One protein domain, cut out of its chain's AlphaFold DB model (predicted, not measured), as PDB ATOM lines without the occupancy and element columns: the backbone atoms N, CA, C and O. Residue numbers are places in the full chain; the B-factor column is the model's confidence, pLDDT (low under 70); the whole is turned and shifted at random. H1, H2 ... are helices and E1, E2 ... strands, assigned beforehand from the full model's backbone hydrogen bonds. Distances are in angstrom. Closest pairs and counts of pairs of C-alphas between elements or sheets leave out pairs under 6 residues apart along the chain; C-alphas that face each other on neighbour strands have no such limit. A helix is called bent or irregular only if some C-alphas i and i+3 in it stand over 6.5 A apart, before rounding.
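AT A GLANCE: This is residues 2 to 54 of the 131 residues of an uncharacterized protein of Chryseobacterium sp. (strain P1-3) (UniProt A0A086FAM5). A long helix, H1, and a bent hairpin of strands, E1 and E2, form the two arms of an open V, with short H2 between them near its closed end. Residues 3 to 9, of which 6 to 9 belong to H1, stick out. The printed part has 53 residues, with two named helices and two named strands in the order H1, E1, E2, H2 along the chain; the sheet, E1 - E2, is antiparallel and the class is mixed, helices and strands. The whole is loose, radius of gyration of the C-alphas 12.5 A, and flat, spanning 35 by 30 by 14 A.

HOW THE PARTS SIT: H1, residues 6 to 23, touches H2, residues 49 to 52, with residues 18 to 22 alone; the closest C-alphas, of Lys 18 and Trp 50, are 5.2 A apart. E1, residues 29 to 36, and E2, residues 41 to 48, form an antiparallel hairpin at 151 degrees; N 32 and O 45, 2.9 A apart, are within hydrogen-bond range. E1 bends by 75 degrees at residue 32, E2 by 78 degrees at residue 45. H1 and E2 are apart. In H1, 12 of 14 O i to N i+4 pairs are within range; H2 is too short for one.

IN THESE COORDINATES: H1 begins at C-alpha 6 (345.980, 286.366, 391.192) and measures 25.9 A, E1 17.5 A, E2 18.5 A; H2, 5.3 A, ends at C-alpha 52 (348.301, 265.625, 393.791).

THE WHOLE: The farthest C-alphas, of Lys 4 and Leu 29, are 35.8 A apart. The printed part has no cut, its links are tight, and residues 2 to 7 have pLDDT under 70.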
ATOM      1  N   PHE A   2     336.653 288.015 397.313       50.28
ATOM      2  CA  PHE A   2     337.681 287.573 396.364       50.28
ATOM      3  C   PHE A   2     338.774 288.641 396.378       50.28
ATOM      4  O   PHE A   2     338.492 289.817 396.157       50.28
ATOM      5  N   SER A   3     339.989 288.249 396.756       53.16
ATOM      6  CA  SER A   3     341.145 289.145 396.756       53.16
ATOM      7  C   SER A   3     341.524 289.466 395.307       53.16
ATOM      8  O   SER A   3     341.502 288.577 394.460       53.16
ATOM      9  N   LYS A   4     341.905 290.716 395.011       60.84
ATOM     10  CA  LYS A   4     342.401 291.142 393.682       60.84
ATOM     11  C   LYS A   4     343.774 290.533 393.320       60.84
ATOM     12  O   LYS A   4     344.332 290.861 392.280       60.84
ATOM     13  N   ASN A   5     344.331 289.668 394.171       65.75
ATOM     14  CA  ASN A   5     345.628 289.025 393.985       65.75
ATOM     15  C   ASN A   5     345.479 287.660 393.271       65.75
ATOM     16  O   ASN A   5     344.878 286.721 393.799       65.75
ATOM     17  N   ILE A   6     346.054 287.548 392.070       63.06
ATOM     18  CA  ILE A   6     345.980 286.366 391.192       63.06
ATOM     19  C   ILE A   6     346.654 285.124 391.797       63.06
ATOM     20  O   ILE A   6     346.110 284.024 391.690       63.06
ATOM     21  N   GLU A   7     347.782 285.270 392.494       63.78
ATOM     22  CA  GLU A   7     348.483 284.144 393.139       63.78
ATOM     23  C   GLU A   7     347.635 283.513 394.251       63.78
ATOM     24  O   GLU A   7     347.629 282.294 394.469       63.78
ATOM     25  N   THR A   8     346.831 284.348 394.910       72.69
ATOM     26  CA  THR A   8     345.862 283.896 395.909       72.69
ATOM     27  C   THR A   8     344.770 283.043 395.254       72.69
ATOM     28  O   THR A   8     344.386 282.010 395.806       72.69
ATOM     29  N   ASN A   9     344.318 283.402 394.049       83.75
ATOM     30  CA  ASN A   9     343.274 282.666 393.331       83.75
ATOM     31  C   ASN A   9     343.740 281.284 392.861       83.75
ATOM     32  O   ASN A   9     343.009 280.315 393.050       83.75
ATOM     33  N   THR A  10     344.961 281.150 392.334       85.75
ATOM     34  CA  THR A  10     345.528 279.837 391.969       85.75
ATOM     35  C   THR A  10     345.628 278.915 393.183       85.75
ATOM     36  O   THR A  10     345.271 277.737 393.122       85.75
ATOM     37  N   THR A  11     346.054 279.457 394.326       88.56
ATOM     38  CA  THR A  11     346.132 278.710 395.589       88.56
ATOM     39  C   THR A  11     344.752 278.262 396.072       88.56
ATOM     40  O   THR A  11     344.585 277.126 396.525       88.56
ATOM     41  N   LEU A  12     343.746 279.136 395.966       92.06
ATOM     42  CA  LEU A  12     342.362 278.811 396.307       92.06
ATOM     43  C   LEU A  12     341.779 277.760 395.360       92.06
ATOM     44  O   LEU A  12     341.224 276.774 395.838       92.06
ATOM     45  N   PHE A  13     341.960 277.912 394.048       94.06
ATOM     46  CA  PHE A  13     341.524 276.931 393.058       94.06
ATOM     47  C   PHE A  13     342.112 275.551 393.361       94.06
ATOM     48  O   PHE A  13     341.364 274.589 393.513       94.06
ATOM     49  N   ASN A  14     343.434 275.467 393.551       94.56
ATOM     50  CA  ASN A  14     344.112 274.214 393.885       94.56
ATOM     51  C   ASN A  14     343.608 273.613 395.202       94.56
ATOM     52  O   ASN A  14     343.531 272.400 395.342       94.56
ATOM     53  N   ARG A  15     343.218 274.434 396.179       93.75
ATOM     54  CA  ARG A  15     342.603 273.935 397.413       93.75
ATOM     55  C   ARG A  15     341.214 273.347 397.166       93.75
ATOM     56  O   ARG A  15     340.884 272.320 397.753       93.75
ATOM     57  N   TYR A  16     340.397 274.002 396.346       95.88
ATOM     58  CA  TYR A  16     339.028 273.569 396.088       95.88
ATOM     59  C   TYR A  16     338.962 272.362 395.160       95.88
ATOM     60  O   TYR A  16     338.222 271.432 395.464       95.88
ATOM     61  N   ILE A  17     339.763 272.320 394.092       96.31
ATOM     62  CA  ILE A  17     339.748 271.192 393.155       96.31
ATOM     63  C   ILE A  17     340.136 269.882 393.847       96.31
ATOM     64  O   ILE A  17     339.479 268.872 393.632       96.31
ATOM     65  N   LYS A  18     341.099 269.912 394.781       96.56
ATOM     66  CA  LYS A  18     341.458 268.741 395.597       96.56
ATOM     67  C   LYS A  18     340.270 268.214 396.402       96.56
ATOM     68  O   LYS A  18     340.025 267.015 396.394       96.56
ATOM     69  N   LYS A  19     339.488 269.106 397.026       97.00
ATOM     70  CA  LYS A  19     338.261 268.731 397.754       97.00
ATOM     71  C   LYS A  19     337.176 268.183 396.828       97.00
ATOM     72  O   LYS A  19     336.435 267.291 397.220       97.00
ATOM     73  N   VAL A  20     337.048 268.737 395.623       97.12
ATOM     74  CA  VAL A  20     336.096 268.236 394.621       97.12
ATOM     75  C   VAL A  20     336.491 266.825 394.187       97.12
ATOM     76  O   VAL A  20     335.650 265.936 394.223       97.12
ATOM     77  N   CYS A  21     337.763 266.600 393.854       97.12
ATOM     78  CA  CYS A  21     338.283 265.286 393.470       97.12
ATOM     79  C   CYS A  21     338.178 264.256 394.603       97.12
ATOM     80  O   CYS A  21     337.822 263.112 394.342       97.12
ATOM     81  N   GLU A  22     338.434 264.661 395.848       97.75
ATOM     82  CA  GLU A  22     338.241 263.824 397.039       97.75
ATOM     83  C   GLU A  22     336.779 263.373 397.162       97.75
ATOM     84  O   GLU A  22     336.501 262.181 397.245       97.75
ATOM     85  N   LYS A  23     335.826 264.311 397.078       97.81
ATOM     86  CA  LYS A  23     334.387 263.999 397.117       97.81
ATOM     87  C   LYS A  23     333.904 263.178 395.922       97.81
ATOM     88  O   LYS A  23     332.916 262.466 396.044       97.81
ATOM     89  N   ALA A  24     334.573 263.301 394.780       97.19
ATOM     90  CA  ALA A  24     334.278 262.536 393.577       97.19
ATOM     91  C   ALA A  24     334.883 261.118 393.596       97.19
ATOM     92  O   ALA A  24     334.710 260.391 392.623       97.19
ATOM     93  N   GLY A  25     335.593 260.725 394.663       97.00
ATOM     94  CA  GLY A  25     336.193 259.392 394.779       97.00
ATOM     95  C   GLY A  25     337.435 259.191 393.907       97.00
ATOM     96  O   GLY A  25     337.720 258.077 393.490       97.00
ATOM     97  N   ILE A  26     338.179 260.256 393.588       96.00
ATOM     98  CA  ILE A  26     339.435 260.164 392.827       96.00
ATOM     99  C   ILE A  26     340.589 259.887 393.805       96.00
ATOM    100  O   ILE A  26     341.438 260.745 394.067       96.00
ATOM    101  N   ASP A  27     340.582 258.703 394.410       95.94
ATOM    102  CA  ASP A  27     341.427 258.318 395.551       95.94
ATOM    103  C   ASP A  27     342.504 257.271 395.242       95.94
ATOM    104  O   ASP A  27     343.294 256.946 396.129       95.94
ATOM    105  N   GLU A  28     342.601 256.835 393.981       97.31
ATOM    106  CA  GLU A  28     343.668 255.973 393.463       97.31
ATOM    107  C   GLU A  28     345.039 256.386 394.022       97.31
ATOM    108  O   GLU A  28     345.439 257.551 393.942       97.31
ATOM    109  N   LEU A  29     345.764 255.430 394.602       97.56
ATOM    110  CA  LEU A  29     347.104 255.664 395.121       97.56
ATOM    111  C   LEU A  29     348.097 255.733 393.964       97.56
ATOM    112  O   LEU A  29     348.299 254.751 393.254       97.56
ATOM    113  N   VAL A  30     348.738 256.887 393.798       97.06
ATOM    114  CA  VAL A  30     349.714 257.115 392.731       97.06
ATOM    115  C   VAL A  30     351.004 257.703 393.292       97.06
ATOM    116  O   VAL A  30     351.000 258.415 394.301       97.06
ATOM    117  N   GLU A  31     352.123 257.407 392.633       97.19
ATOM    118  CA  GLU A  31     353.395 258.051 392.945       97.19
ATOM    119  C   GLU A  31     353.367 259.524 392.540       97.19
ATOM    120  O   GLU A  31     352.974 259.884 391.429       97.19
ATOM    121  N   GLY A  32     353.831 260.391 393.432       94.88
ATOM    122  CA  GLY A  32     353.914 261.812 393.157       94.88
ATOM    123  C   GLY A  32     354.718 262.572 394.195       94.88
ATOM    124  O   GLY A  32     355.219 262.019 395.172       94.88
ATOM    125  N   ASN A  33     354.832 263.870 393.951       94.50
ATOM    126  CA  ASN A  33     355.512 264.814 394.818       94.50
ATOM    127  C   ASN A  33     354.464 265.653 395.555       94.50
ATOM    128  O   ASN A  33     353.668 266.343 394.917       94.50
ATOM    129  N   LEU A  34     354.461 265.607 396.888       94.06
ATOM    130  CA  LEU A  34     353.565 266.406 397.722       94.06
ATOM    131  C   LEU A  34     354.377 267.346 398.616       94.06
ATOM    132  O   LEU A  34     355.350 266.942 399.245       94.06
ATOM    133  N   PHE A  35     353.977 268.616 398.684       91.56
ATOM    134  CA  PHE A  35     354.638 269.588 399.552       91.56
ATOM    135  C   PHE A  35     354.313 269.318 401.025       91.56
ATOM    136  O   PHE A  35     353.165 269.476 401.455       91.56
ATOM    137  N   ASN A  36     355.337 268.965 401.797       90.31
ATOM    138  CA  ASN A  36     355.267 268.808 403.238       90.31
ATOM    139  C   ASN A  36     355.524 270.164 403.917       90.31
ATOM    140  O   ASN A  36     356.569 270.796 403.736       90.31
ATOM    141  N   LYS A  37     354.546 270.629 404.702       88.50
ATOM    142  CA  LYS A  37     354.600 271.932 405.381       88.50
ATOM    143  C   LYS A  37     355.548 271.955 406.578       88.50
ATOM    144  O   LYS A  37     356.038 273.032 406.904       88.50
ATOM    145  N   GLU A  38     355.792 270.813 407.212       90.25
ATOM    146  CA  GLU A  38     356.635 270.709 408.405       90.25
ATOM    147  C   GLU A  38     358.102 270.900 408.027       90.25
ATOM    148  O   GLU A  38     358.781 271.772 408.564       90.25
ATOM    149  N   ILE A  39     358.556 270.172 407.005       91.81
ATOM    150  CA  ILE A  39     359.934 270.265 406.507       91.81
ATOM    151  C   ILE A  39     360.118 271.301 405.385       91.81
ATOM    152  O   ILE A  39     361.232 271.497 404.900       91.81
ATOM    153  N   LYS A  40     359.029 271.959 404.955       92.75
ATOM    154  CA  LYS A  40     358.977 272.957 403.866       92.75
ATOM    155  C   LYS A  40     359.612 272.478 402.555       92.75
ATOM    156  O   LYS A  40     360.253 273.254 401.844       92.75
ATOM    157  N   LYS A  41     359.441 271.201 402.223       93.00
ATOM    158  CA  LYS A  41     359.998 270.577 401.015       93.00
ATOM    159  C   LYS A  41     358.975 269.662 400.368       93.00
ATOM    160  O   LYS A  41     358.043 269.195 401.014       93.00
ATOM    161  N   SER A  42     359.151 269.427 399.072       93.44
ATOM    162  CA  SER A  42     358.383 268.403 398.378       93.44
ATOM    163  C   SER A  42     358.972 267.030 398.663       93.44
ATOM    164  O   SER A  42     360.175 266.837 398.511       93.44
ATOM    165  N   GLU A  43     358.115 266.088 399.030       95.44
ATOM    166  CA  GLU A  43     358.479 264.696 399.271       95.44
ATOM    167  C   GLU A  43     357.877 263.823 398.179       95.44
ATOM    168  O   GLU A  43     356.710 263.990 397.811       95.44
ATOM    169  N   ARG A  44     358.690 262.904 397.654       95.94
ATOM    170  CA  ARG A  44     358.212 261.858 396.756       95.94
ATOM    171  C   ARG A  44     357.601 260.747 397.598       95.94
ATOM    172  O   ARG A  44     358.219 260.286 398.552       95.94
ATOM    173  N   GLY A  45     356.419 260.293 397.217       95.94
ATOM    174  CA  GLY A  45     355.725 259.222 397.911       95.94
ATOM    175  C   GLY A  45     354.509 258.743 397.138       95.94
ATOM    176  O   GLY A  45     354.238 259.202 396.028       95.94
ATOM    177  N   VAL A  46     353.779 257.814 397.743       97.44
ATOM    178  CA  VAL A  46     352.504 257.322 397.225       97.44
ATOM    179  C   VAL A  46     351.384 258.045 397.961       97.44
ATOM    180  O   VAL A  46     351.298 257.990 399.188       97.44
ATOM    181  N   TYR A  47     350.531 258.741 397.215       97.06
ATOM    182  CA  TYR A  47     349.442 259.534 397.775       97.06
ATOM    183  C   TYR A  47     348.144 259.281 397.005       97.06
ATOM    184  O   TYR A  47     348.192 258.997 395.808       97.06
ATOM    185  N   PRO A  48     346.975 259.454 397.647       97.56
ATOM    186  CA  PRO A  48     345.712 259.529 396.927       97.56
ATOM    187  C   PRO A  48     345.778 260.606 395.844       97.56
ATOM    188  O   PRO A  48     346.194 261.737 396.115       97.56
ATOM    189  N   LYS A  49     345.343 260.273 394.631       96.56
ATOM    190  CA  LYS A  49     345.449 261.120 393.437       96.56
ATOM    191  C   LYS A  49     344.880 262.517 393.649       96.56
ATOM    192  O   LYS A  49     345.528 263.495 393.280       96.56
ATOM    193  N   TRP A  50     343.745 262.648 394.341       97.31
ATOM    194  CA  TRP A  50     343.165 263.949 394.689       97.31
ATOM    195  C   TRP A  50     344.119 264.874 395.463       97.31
ATOM    196  O   TRP A  50     343.981 266.087 395.354       97.31
ATOM    197  N   LYS A  51     345.109 264.362 396.213       96.56
ATOM    198  CA  LYS A  51     346.109 265.203 396.904       96.56
ATOM    199  C   LYS A  51     347.101 265.846 395.945       96.56
ATOM    200  O   LYS A  51     347.679 266.882 396.287       96.56
ATOM    201  N   LEU A  52     347.299 265.242 394.780       96.12
ATOM    202  CA  LEU A  52     348.301 265.625 393.791       96.12
ATOM    203  C   LEU A  52     347.717 266.509 392.679       96.12
ATOM    204  O   LEU A  52     348.468 267.260 392.069       96.12
ATOM    205  N   VAL A  53     346.392 266.494 392.483       95.62
ATOM    206  CA  VAL A  53     345.702 267.306 391.465       95.62
ATOM    207  C   VAL A  53     345.932 268.807 391.665       95.62
ATOM    208  O   VAL A  53     345.851 269.348 392.773       95.62
ATOM    209  N   SER A  54     346.141 269.491 390.547       94.81
ATOM    210  CA  SER A  54     346.302 270.932 390.426       94.81
ATOM    211  C   SER A  54     345.593 271.484 389.182       94.81
ATOM    212  O   SER A  54     345.153 270.746 388.301       94.81
TER     213      SER A  54